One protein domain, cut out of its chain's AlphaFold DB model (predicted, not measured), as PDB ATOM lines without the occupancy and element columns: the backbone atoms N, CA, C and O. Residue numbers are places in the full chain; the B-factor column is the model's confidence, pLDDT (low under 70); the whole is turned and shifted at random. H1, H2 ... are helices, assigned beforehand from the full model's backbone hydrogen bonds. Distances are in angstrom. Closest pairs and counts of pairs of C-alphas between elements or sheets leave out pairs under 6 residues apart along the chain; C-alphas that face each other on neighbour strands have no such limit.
ATOM      1  N   SER A   9     -53.990  43.374  45.885       88.25
ATOM      2  CA  SER A   9     -53.205  43.839  47.034       88.25
ATOM      3  C   SER A   9     -51.696  43.796  46.763       88.25
ATOM      4  O   SER A   9     -50.995  44.770  47.035       88.25
ATOM      5  N   GLU A  10     -51.192  42.718  46.154       90.12
ATOM      6  CA  GLU A  10     -49.778  42.579  45.780       90.12
ATOM      7  C   GLU A  10     -49.376  43.628  44.736       90.12
ATOM      8  O   GLU A  10     -48.305  44.230  44.834       90.12
ATOM      9  N   LYS A  11     -50.249  43.902  43.756       90.75
ATOM     10  CA  LYS A  11     -50.018  44.954  42.748       90.75
ATOM     11  C   LYS A  11     -49.965  46.344  43.380       90.75
ATOM     12  O   LYS A  11     -49.118  47.149  42.993       90.75
ATOM     13  N   VAL A  12     -50.853  46.635  44.335       90.81
ATOM     14  CA  VAL A  12     -50.874  47.914  45.064       90.81
ATOM     15  C   VAL A  12     -49.586  48.093  45.868       90.81
ATOM     16  O   VAL A  12     -48.930  49.126  45.722       90.81
ATOM     17  N   LEU A  13     -49.178  47.080  46.639       90.88
ATOM     18  CA  LEU A  13     -47.932  47.113  47.415       90.88
ATOM     19  C   LEU A  13     -46.708  47.275  46.511       90.88
ATOM     20  O   LEU A  13     -45.861  48.130  46.762       90.88
ATOM     21  N   PHE A  14     -46.636  46.520  45.414       92.06
ATOM     22  CA  PHE A  14     -45.540  46.642  44.459       92.06
ATOM     23  C   PHE A  14     -45.463  48.038  43.842       92.06
ATOM     24  O   PHE A  14     -44.374  48.598  43.719       92.06
ATOM     25  N   ARG A  15     -46.608  48.634  43.485       90.94
ATOM     26  CA  ARG A  15     -46.653  50.002  42.960       90.94
ATOM     27  C   ARG A  15     -46.193  51.017  44.005       90.94
ATOM     28  O   ARG A  15     -45.413  51.899  43.660       90.94
ATOM     29  N   ALA A  16     -46.623  50.881  45.258       91.19
ATOM     30  CA  ALA A  16     -46.183  51.747  46.351       91.19
ATOM     31  C   ALA A  16     -44.666  51.644  46.587       91.19
ATOM     32  O   ALA A  16     -43.980  52.662  46.659       91.19
ATOM     33  N   ILE A  17     -44.116  50.428  46.609       93.25
ATOM     34  CA  ILE A  17     -42.669  50.203  46.750       93.25
ATOM     35  C   ILE A  17     -41.902  50.712  45.518       93.25
ATOM     36  O   ILE A  17     -40.825  51.286  45.649       93.25
ATOM     37  N   SER A  18     -42.469  50.589  44.318       91.62
ATOM     38  CA  SER A  18     -41.874  51.160  43.101       91.62
ATOM     39  C   SER A  18     -41.812  52.688  43.142       91.62
ATOM     40  O   SER A  18     -40.860  53.271  42.628       91.62
ATOM     41  N   LEU A  19     -42.794  53.345  43.773       91.75
ATOM     42  CA  LEU A  19     -42.742  54.786  44.036       91.75
ATOM     43  C   LEU A  19     -41.665  55.129  45.073       91.75
ATOM     44  O   LEU A  19     -40.951  56.110  44.893       91.75
ATOM     45  N   LEU A  20     -41.505  54.310  46.119       90.94
ATOM     46  CA  LEU A  20     -40.448  54.482  47.122       90.94
ATOM     47  C   LEU A  20     -39.044  54.391  46.500       90.94
ATOM     48  O   LEU A  20     -38.151  55.153  46.861       90.94
ATOM     49  N   PHE A  21     -38.854  53.486  45.539       93.31
ATOM     50  CA  PHE A  21     -37.596  53.299  44.813       93.31
ATOM     51  C   PHE A  21     -37.479  54.154  43.548       93.31
ATOM     52  O   PHE A  21     -36.732  53.782  42.646       93.31
ATOM     53  N   TYR A  22     -38.204  55.271  43.433       83.56
ATOM     54  CA  TYR A  22     -38.242  56.088  42.215       83.56
ATOM     55  C   TYR A  22     -36.844  56.302  41.591       83.56
ATOM     56  O   TYR A  22     -35.943  56.850  42.223       83.56
ATOM     57  N   ARG A  23     -36.685  55.865  40.329       77.88
ATOM     58  CA  ARG A  23     -35.439  55.852  39.519       77.88
ATOM     59  C   ARG A  23     -34.323  54.897  39.969       77.88
ATOM     60  O   ARG A  23     -33.260  54.902  39.357       77.88
ATOM     61  N   ASN A  24     -34.551  54.050  40.967       86.06
ATOM     62  CA  ASN A  24     -33.586  53.062  41.443       86.06
ATOM     63  C   ASN A  24     -34.040  51.629  41.124       86.06
ATOM     64  O   ASN A  24     -34.433  50.851  41.996       86.06
ATOM     65  N   GLU A  25     -33.985  51.277  39.838       88.19
ATOM     66  CA  GLU A  25     -34.380  49.947  39.346       88.19
ATOM     67  C   GLU A  25     -33.555  48.821  39.982       88.19
ATOM     68  O   GLU A  25     -34.068  47.727  40.216       88.19
ATOM     69  N   ASN A  26     -32.303  49.102  40.355       92.56
ATOM     70  CA  ASN A  26     -31.433  48.144  41.034       92.56
ATOM     71  C   ASN A  26     -32.028  47.668  42.368       92.56
ATOM     72  O   ASN A  26     -31.916  46.486  42.692       92.56
ATOM     73  N   LEU A  27     -32.702  48.547  43.121       94.38
ATOM     74  CA  LEU A  27     -33.371  48.164  44.368       94.38
ATOM     75  C   LEU A  27     -34.622  47.318  44.118       94.38
ATOM     76  O   LEU A  27     -34.866  46.358  44.851       94.38
ATOM     77  N   LEU A  28     -35.379  47.601  43.053       93.19
ATOM     78  CA  LEU A  28     -36.505  46.752  42.650       93.19
ATOM     79  C   LEU A  28     -36.035  45.344  42.269       93.19
ATOM     80  O   LEU A  28     -36.619  44.362  42.726       93.19
ATOM     81  N   HIS A  29     -34.961  45.241  41.484       93.06
ATOM     82  CA  HIS A  29     -34.371  43.962  41.081       93.06
ATOM     83  C   HIS A  29     -33.714  43.209  42.239       93.06
ATOM     84  O   HIS A  29     -33.740  41.978  42.273       93.06
ATOM     85  N   LEU A  30     -33.151  43.932  43.208       94.81
ATOM     86  CA  LEU A  30     -32.659  43.346  44.449       94.81
ATOM     87  C   LEU A  30     -33.800  42.691  45.241       94.81
ATOM     88  O   LEU A  30     -33.614  41.617  45.821       94.81
ATOM     89  N   MET A  31     -34.957  43.353  45.287       94.38
ATOM     90  CA  MET A  31     -36.070  42.954  46.139       94.38
ATOM     91  C   MET A  31     -36.958  41.875  45.540       94.38
ATOM     92  O   MET A  31     -37.310  40.937  46.253       94.38
ATOM     93  N   PHE A  32     -37.334  41.988  44.269       94.69
ATOM     94  CA  PHE A  32     -38.445  41.224  43.709       94.69
ATOM     95  C   PHE A  32     -38.037  40.285  42.587       94.69
ATOM     96  O   PHE A  32     -37.179  40.586  41.758       94.69
ATOM     97  N   ASN A  33     -38.715  39.141  42.542       91.88
ATOM     98  CA  ASN A  33     -38.611  38.239  41.415       91.88
ATOM     99  C   ASN A  33     -39.342  38.841  40.192       91.88
ATOM    100  O   ASN A  33     -40.488  39.282  40.315       91.88
ATOM    101  N   PRO A  34     -38.725  38.859  39.000       88.88
ATOM    102  CA  PRO A  34     -39.330  39.496  37.833       88.88
ATOM    103  C   PRO A  34     -40.580  38.776  37.309       88.88
ATOM    104  O   PRO A  34     -41.447  39.425  36.717       88.88
ATOM    105  N   ASP A  35     -40.687  37.472  37.567       88.44
ATOM    106  CA  ASP A  35     -41.715  36.586  37.018       88.44
ATOM    107  C   ASP A  35     -42.872  36.347  37.998       88.44
ATOM    108  O   ASP A  35     -43.998  36.073  37.582       88.44
ATOM    109  N   TYR A  36     -42.613  36.480  39.301       89.31
ATOM    110  CA  TYR A  36     -43.569  36.156  40.362       89.31
ATOM    111  C   TYR A  36     -43.686  37.279  41.400       89.31
ATOM    112  O   TYR A  36     -42.657  37.854  41.760       89.31
ATOM    113  N   PRO A  37     -44.888  37.524  41.966       90.06
ATOM    114  CA  PRO A  37     -45.118  38.507  43.027       90.06
ATOM    115  C   PRO A  37     -44.548  38.028  44.366       90.06
ATOM    116  O   PRO A  37     -45.262  37.708  45.307       90.06
ATOM    117  N   LYS A  38     -43.227  37.899  44.449       93.00
ATOM    118  CA  LYS A  38     -42.524  37.446  45.648       93.00
ATOM    119  C   LYS A  38     -41.156  38.090  45.744       93.00
ATOM    120  O   LYS A  38     -40.574  38.522  44.746       93.00
ATOM    121  N   LEU A  39     -40.618  38.079  46.956       95.06
ATOM    122  CA  LEU A  39     -39.241  38.474  47.190       95.06
ATOM    123  C   LEU A  39     -38.279  37.565  46.408       95.06
ATOM    124  O   LEU A  39     -38.469  36.350  46.326       95.06
ATOM    125  N   MET A  40     -37.226  38.160  45.851       95.69
ATOM    126  CA  MET A  40     -36.175  37.464  45.101       95.69
ATOM    127  C   MET A  40     -35.384  36.492  45.994       95.69
ATOM    128  O   MET A  40     -34.822  35.509  45.512       95.69
ATOM    129  N   ALA A  41     -35.331  36.768  47.298       96.19
ATOM    130  CA  ALA A  41     -34.664  35.962  48.315       96.19
ATOM    131  C   ALA A  41     -35.309  36.191  49.699       96.19
ATOM    132  O   ALA A  41     -36.105  37.121  49.855       96.19
ATOM    133  N   PRO A  42     -34.967  35.392  50.728       96.38
ATOM    134  CA  PRO A  42     -35.396  35.666  52.098       96.38
ATOM    135  C   PRO A  42     -34.969  37.070  52.576       96.38
ATOM    136  O   PRO A  42     -33.884  37.525  52.196       96.38
ATOM    137  N   PRO A  43     -35.748  37.738  53.450       96.38
ATOM    138  CA  PRO A  43     -35.468  39.107  53.902       96.38
ATOM    139  C   PRO A  43     -34.049  39.339  54.433       96.38
ATOM    140  O   PRO A  43     -33.418  40.337  54.093       96.38
ATOM    141  N   GLU A  44     -33.493  38.400  55.205       96.44
ATOM    142  CA  GLU A  44     -32.119  38.500  55.722       96.44
ATOM    143  C   GLU A  44     -31.059  38.514  54.614       96.44
ATOM    144  O   GLU A  44     -30.043  39.204  54.710       96.44
ATOM    145  N   VAL A  45     -31.306  37.778  53.528       97.56
ATOM    146  CA  VAL A  45     -30.418  37.751  52.362       97.56
ATOM    147  C   VAL A  45     -30.521  39.067  51.594       97.56
ATOM    148  O   VAL A  45     -29.493  39.605  51.185       97.56
ATOM    149  N   ILE A  46     -31.732  39.614  51.439       97.50
ATOM    150  CA  ILE A  46     -31.955  40.922  50.806       97.50
ATOM    151  C   ILE A  46     -31.248  42.024  51.603       97.50
ATOM    152  O   ILE A  46     -30.478  42.787  51.022       97.50
ATOM    153  N   LYS A  47     -31.415  42.057  52.932       96.44
ATOM    154  CA  LYS A  47     -30.735  43.018  53.818       96.44
ATOM    155  C   LYS A  47     -29.214  42.923  53.721       96.44
ATOM    156  O   LYS A  47     -28.544  43.947  53.643       96.44
ATOM    157  N   ARG A  48     -28.655  41.709  53.667       97.12
ATOM    158  CA  ARG A  48     -27.207  41.515  53.493       97.12
ATOM    159  C   ARG A  48     -26.720  42.026  52.138       97.12
ATOM    160  O   ARG A  48     -25.714  42.717  52.074       97.12
ATOM    161  N   ARG A  49     -27.437  41.720  51.055       96.62
ATOM    162  CA  ARG A  49     -27.101  42.215  49.709       96.62
ATOM    163  C   ARG A  49     -27.220  43.738  49.607       96.62
ATOM    164  O   ARG A  49     -26.438  44.355  48.892       96.62
ATOM    165  N   ALA A  50     -28.141  44.341  50.359       96.38
ATOM    166  CA  ALA A  50     -28.297  45.788  50.429       96.38
ATOM    167  C   ALA A  50     -27.074  46.505  51.038       96.38
ATOM    168  O   ALA A  50     -26.914  47.697  50.810       96.38
ATOM    169  N   GLN A  51     -26.178  45.808  51.753       95.44
ATOM    170  CA  GLN A  51     -24.978  46.414  52.356       95.44
ATOM    171  C   GLN A  51     -24.028  47.063  51.333       95.44
ATOM    172  O   GLN A  51     -23.223  47.905  51.717       95.44
ATOM    173  N   GLY A  52     -24.120  46.696  50.050       94.25
ATOM    174  CA  GLY A  52     -23.368  47.339  48.966       94.25
ATOM    175  C   GLY A  52     -23.940  48.681  48.487       94.25
ATOM    176  O   GLY A  52     -23.308  49.341  47.669       94.25
ATOM    177  N   PHE A  53     -25.120  49.077  48.969       94.88
ATOM    178  CA  PHE A  53     -25.780  50.342  48.640       94.88
ATOM    179  C   PHE A  53     -25.530  51.397  49.728       94.88
ATOM    180  O   PHE A  53     -25.048  51.082  50.819       94.88
ATOM    181  N   SER A  54     -25.877  52.656  49.456       95.31
ATOM    182  CA  SER A  54     -25.780  53.741  50.441       95.31
ATOM    183  C   SER A  54     -26.660  53.489  51.671       95.31
ATOM    184  O   SER A  54     -27.635  52.737  51.626       95.31
ATOM    185  N   SER A  55     -26.353  54.157  52.787       95.56
ATOM    186  CA  SER A  55     -27.149  54.058  54.019       95.56
ATOM    187  C   SER A  55     -28.621  54.430  53.805       95.56
ATOM    188  O   SER A  55     -29.508  53.771  54.348       95.56
ATOM    189  N   SER A  56     -28.891  55.438  52.969       93.69
ATOM    190  CA  SER A  56     -30.247  55.835  52.589       93.69
ATOM    191  C   SER A  56     -30.967  54.731  51.813       93.69
ATOM    192  O   SER A  56     -32.099  54.390  52.138       93.69
ATOM    193  N   GLU A  57     -30.312  54.111  50.833       95.75
ATOM    194  CA  GLU A  57     -30.893  53.005  50.058       95.75
ATOM    195  C   GLU A  57     -31.130  51.757  50.916       95.75
ATOM    196  O   GLU A  57     -32.169  51.111  50.793       95.75
ATOM    197  N   GLN A  58     -30.217  51.446  51.840       95.75
ATOM    198  CA  GLN A  58     -30.403  50.370  52.816       95.75
ATOM    199  C   GLN A  58     -31.647  50.599  53.683       95.75
ATOM    200  O   GLN A  58     -32.403  49.660  53.948       95.75
ATOM    201  N   LEU A  59     -31.890  51.845  54.107       94.31
ATOM    202  CA  LEU A  59     -33.108  52.206  54.826       94.31
ATOM    203  C   LEU A  59     -34.353  52.027  53.947       94.31
ATOM    204  O   LEU A  59     -35.322  51.427  54.406       94.31
ATOM    205  N   LEU A  60     -34.315  52.466  52.684       95.19
ATOM    206  CA  LEU A  60     -35.425  52.267  51.744       95.19
ATOM    207  C   LEU A  60     -35.744  50.775  51.555       95.19
ATOM    208  O   LEU A  60     -36.914  50.400  51.574       95.19
ATOM    209  N   VAL A  61     -34.729  49.910  51.439       96.06
ATOM    210  CA  VAL A  61     -34.918  48.448  51.352       96.06
ATOM    211  C   VAL A  61     -35.614  47.904  52.596       96.06
ATOM    212  O   VAL A  61     -36.515  47.075  52.483       96.06
ATOM    213  N   ARG A  62     -35.234  48.372  53.789       95.38
ATOM    214  CA  ARG A  62     -35.910  47.968  55.029       95.38
ATOM    215  C   ARG A  62     -37.365  48.425  55.048       95.38
ATOM    216  O   ARG A  62     -38.221  47.610  55.356       95.38
ATOM    217  N   ILE A  63     -37.656  49.672  54.675       93.88
ATOM    218  CA  ILE A  63     -39.037  50.183  54.600       93.88
ATOM    219  C   ILE A  63     -39.864  49.351  53.612       93.88
ATOM    220  O   ILE A  63     -40.981  48.956  53.926       93.88
ATOM    221  N   ALA A  64     -39.302  49.023  52.450       94.50
ATOM    222  CA  ALA A  64     -39.974  48.209  51.443       94.50
ATOM    223  C   ALA A  64     -40.227  46.761  51.900       94.50
ATOM    224  O   ALA A  64     -41.308  46.227  51.661       94.50
ATOM    225  N   LEU A  65     -39.265  46.124  52.581       95.00
ATOM    226  CA  LEU A  65     -39.458  44.803  53.197       95.00
ATOM    227  C   LEU A  65     -40.558  44.836  54.258       95.00
ATOM    228  O   LEU A  65     -41.352  43.902  54.366       95.00
ATOM    229  N   ASP A  66     -40.613  45.918  55.026       92.88
ATOM    230  CA  ASP A  66     -41.638  46.111  56.038       92.88
ATOM    231  C   ASP A  66     -43.032  46.287  55.422       92.88
ATOM    232  O   ASP A  66     -43.963  45.583  55.799       92.88
ATOM    233  N   ALA A  67     -43.155  47.125  54.390       91.50
ATOM    234  CA  ALA A  67     -44.399  47.299  53.644       91.50
ATOM    235  C   ALA A  67     -44.858  46.009  52.939       91.50
ATOM    236  O   ALA A  67     -46.052  45.771  52.800       91.50
ATOM    237  N   TRP A  68     -43.924  45.172  52.472       92.81
ATOM    238  CA  TRP A  68     -44.271  43.942  51.758       92.81
ATOM    239  C   TRP A  68     -44.772  42.830  52.685       92.81
ATOM    240  O   TRP A  68     -45.741  42.147  52.359       92.81
ATOM    241  N   ASN A  69     -44.088  42.584  53.806       90.62
ATOM    242  CA  ASN A  69     -44.426  41.473  54.706       90.62
ATOM    243  C   ASN A  69     -43.990  41.677  56.170       90.62
ATOM    244  O   ASN A  69     -43.855  40.697  56.903       90.62
ATOM    245  N   GLY A  70     -43.704  42.910  56.591       88.81
ATOM    246  CA  GLY A  70     -43.305  43.236  57.966       88.81
ATOM    247  C   GLY A  70     -41.875  42.832  58.346       88.81
ATOM    248  O   GLY A  70     -41.496  42.924  59.511       88.81
ATOM    249  N   SER A  71     -41.044  42.378  57.400       90.44
ATOM    250  CA  SER A  71     -39.691  41.871  57.705       90.44
ATOM    251  C   SER A  71     -38.584  42.939  57.735       90.44
ATOM    252  O   SER A  71     -37.397  42.620  57.880       90.44
ATOM    253  N   GLY A  72     -38.951  44.217  57.603       84.06
ATOM    254  CA  GLY A  72     -38.020  45.347  57.631       84.06
ATOM    255  C   GLY A  72     -37.609  45.808  59.031       84.06
ATOM    256  O   GLY A  72     -36.576  46.478  59.183       84.06
ATOM    257  N   GLY A  73     -38.386  45.422  60.049       84.31
ATOM    258  CA  GLY A  73     -38.173  45.782  61.452       84.31
ATOM    259  C   GLY A  73     -38.422  47.265  61.729       84.31
ATOM    260  O   GLY A  73     -37.775  47.833  62.606       84.31
ATOM    261  N   ILE A  74     -39.266  47.905  60.917       81.38
ATOM    262  CA  ILE A  74     -39.687  49.307  61.065       81.38
ATOM    263  C   ILE A  74     -41.160  49.372  61.494       81.38
ATOM    264  O   ILE A  74     -41.561  50.371  62.083       81.38
ATOM    265  N   HIS A  75     -41.939  48.307  61.258       83.88
ATOM    266  CA  HIS A  75     -43.383  48.256  61.521       83.88
ATOM    267  C   HIS A  75     -44.152  49.376  60.792       83.88
ATOM    268  O   HIS A  75     -45.152  49.906  61.267       83.88
TER     269      HIS A  75
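Overview. This is residues 9 to 75 of the 107 residues of an uncharacterized protein of Bacteriovoracaceae bacterium (UniProt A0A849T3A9). This is a small, rounded cluster of four helices built on one long helix, H4, with H1 and H3 running back alongside it in the opposite direction, H1 nearer its last residues and H3 nearer its first. The short helix H2 pairs with H3 as a helical hairpin, its line slanting to those of H1 and H4, and a long loop of 11 residues leads from H2 to H3. The printed part has 67 residues with four named helices, in the order H1, H2, H3, H4, and no named strand; the class is all helix. The whole is compact, with a radius of gyration of the C-alphas of 10.6 A and spans of 28 by 24 by 20 A.

Along the chain. Find C-alpha 9 at (-53.205, 43.839, 47.034); here H1 begins, and it runs from residue 9 to 20, 16.6 A from first to last C-alpha. Next look at residues 25 to 31, which are H2, 9.9 A long. Read on to Pro 43, where H3 begins; it covers residues 43 to 50 and is 10.4 A long. H4 starts with C-alpha 55 at (-27.149, 54.058, 54.019) and covers residues 55 to 69, ending 21.4 A away at C-alpha 69, (-44.426, 41.473, 54.706).

Arrangement. Begin with H4, the hub, which touches the three other helices. H1 touches it at a shallow tilt of 11 degrees, opposite ways; the closest C-alphas are those of Ile 17 and Ala 64, 5.8 A apart. H3 touches H4 at a shallow tilt of 22 degrees, opposite ways, and the two form a helical hairpin; look at the C-alphas of Ala 50 and Gln 58, the closest, 5.6 A apart. H2 only just touches H4, with 3 pairs of C-alphas within 8 A, and meets residues 57 to 61 of H4 alone; the closest C-alphas are those of Leu 27 and Val 61, 7.2 A apart, at a steep tilt of 51 degrees, the same way. H2 and H3 touch and form a helical hairpin, opposite ways at a shallow tilt of 32 degrees, only just short of steep; their closest C-alphas, of Met 31 and Ile 46, are 6.5 A apart. H1 and H2 are close but not clearly touching, with the C-alphas of Ser 18 and Leu 28 the closest at 7.0 A. H1 and H3 are apart. In H1, H2, H3 and H4 every O i to N i+4 pair is within hydrogen-bond range.

Size, cuts and confidence. The two C-alphas farthest apart are those of Ser 9 and Gly 52, 30.1 A. The printed part has no cut. The link from H2 to H3, 11 residues, is long; those from H1 to H2 and from H3 to H4 are tight, with 4 residues each. The mean pLDDT of the printed part is 92.3, and no printed residue of this model is under 70.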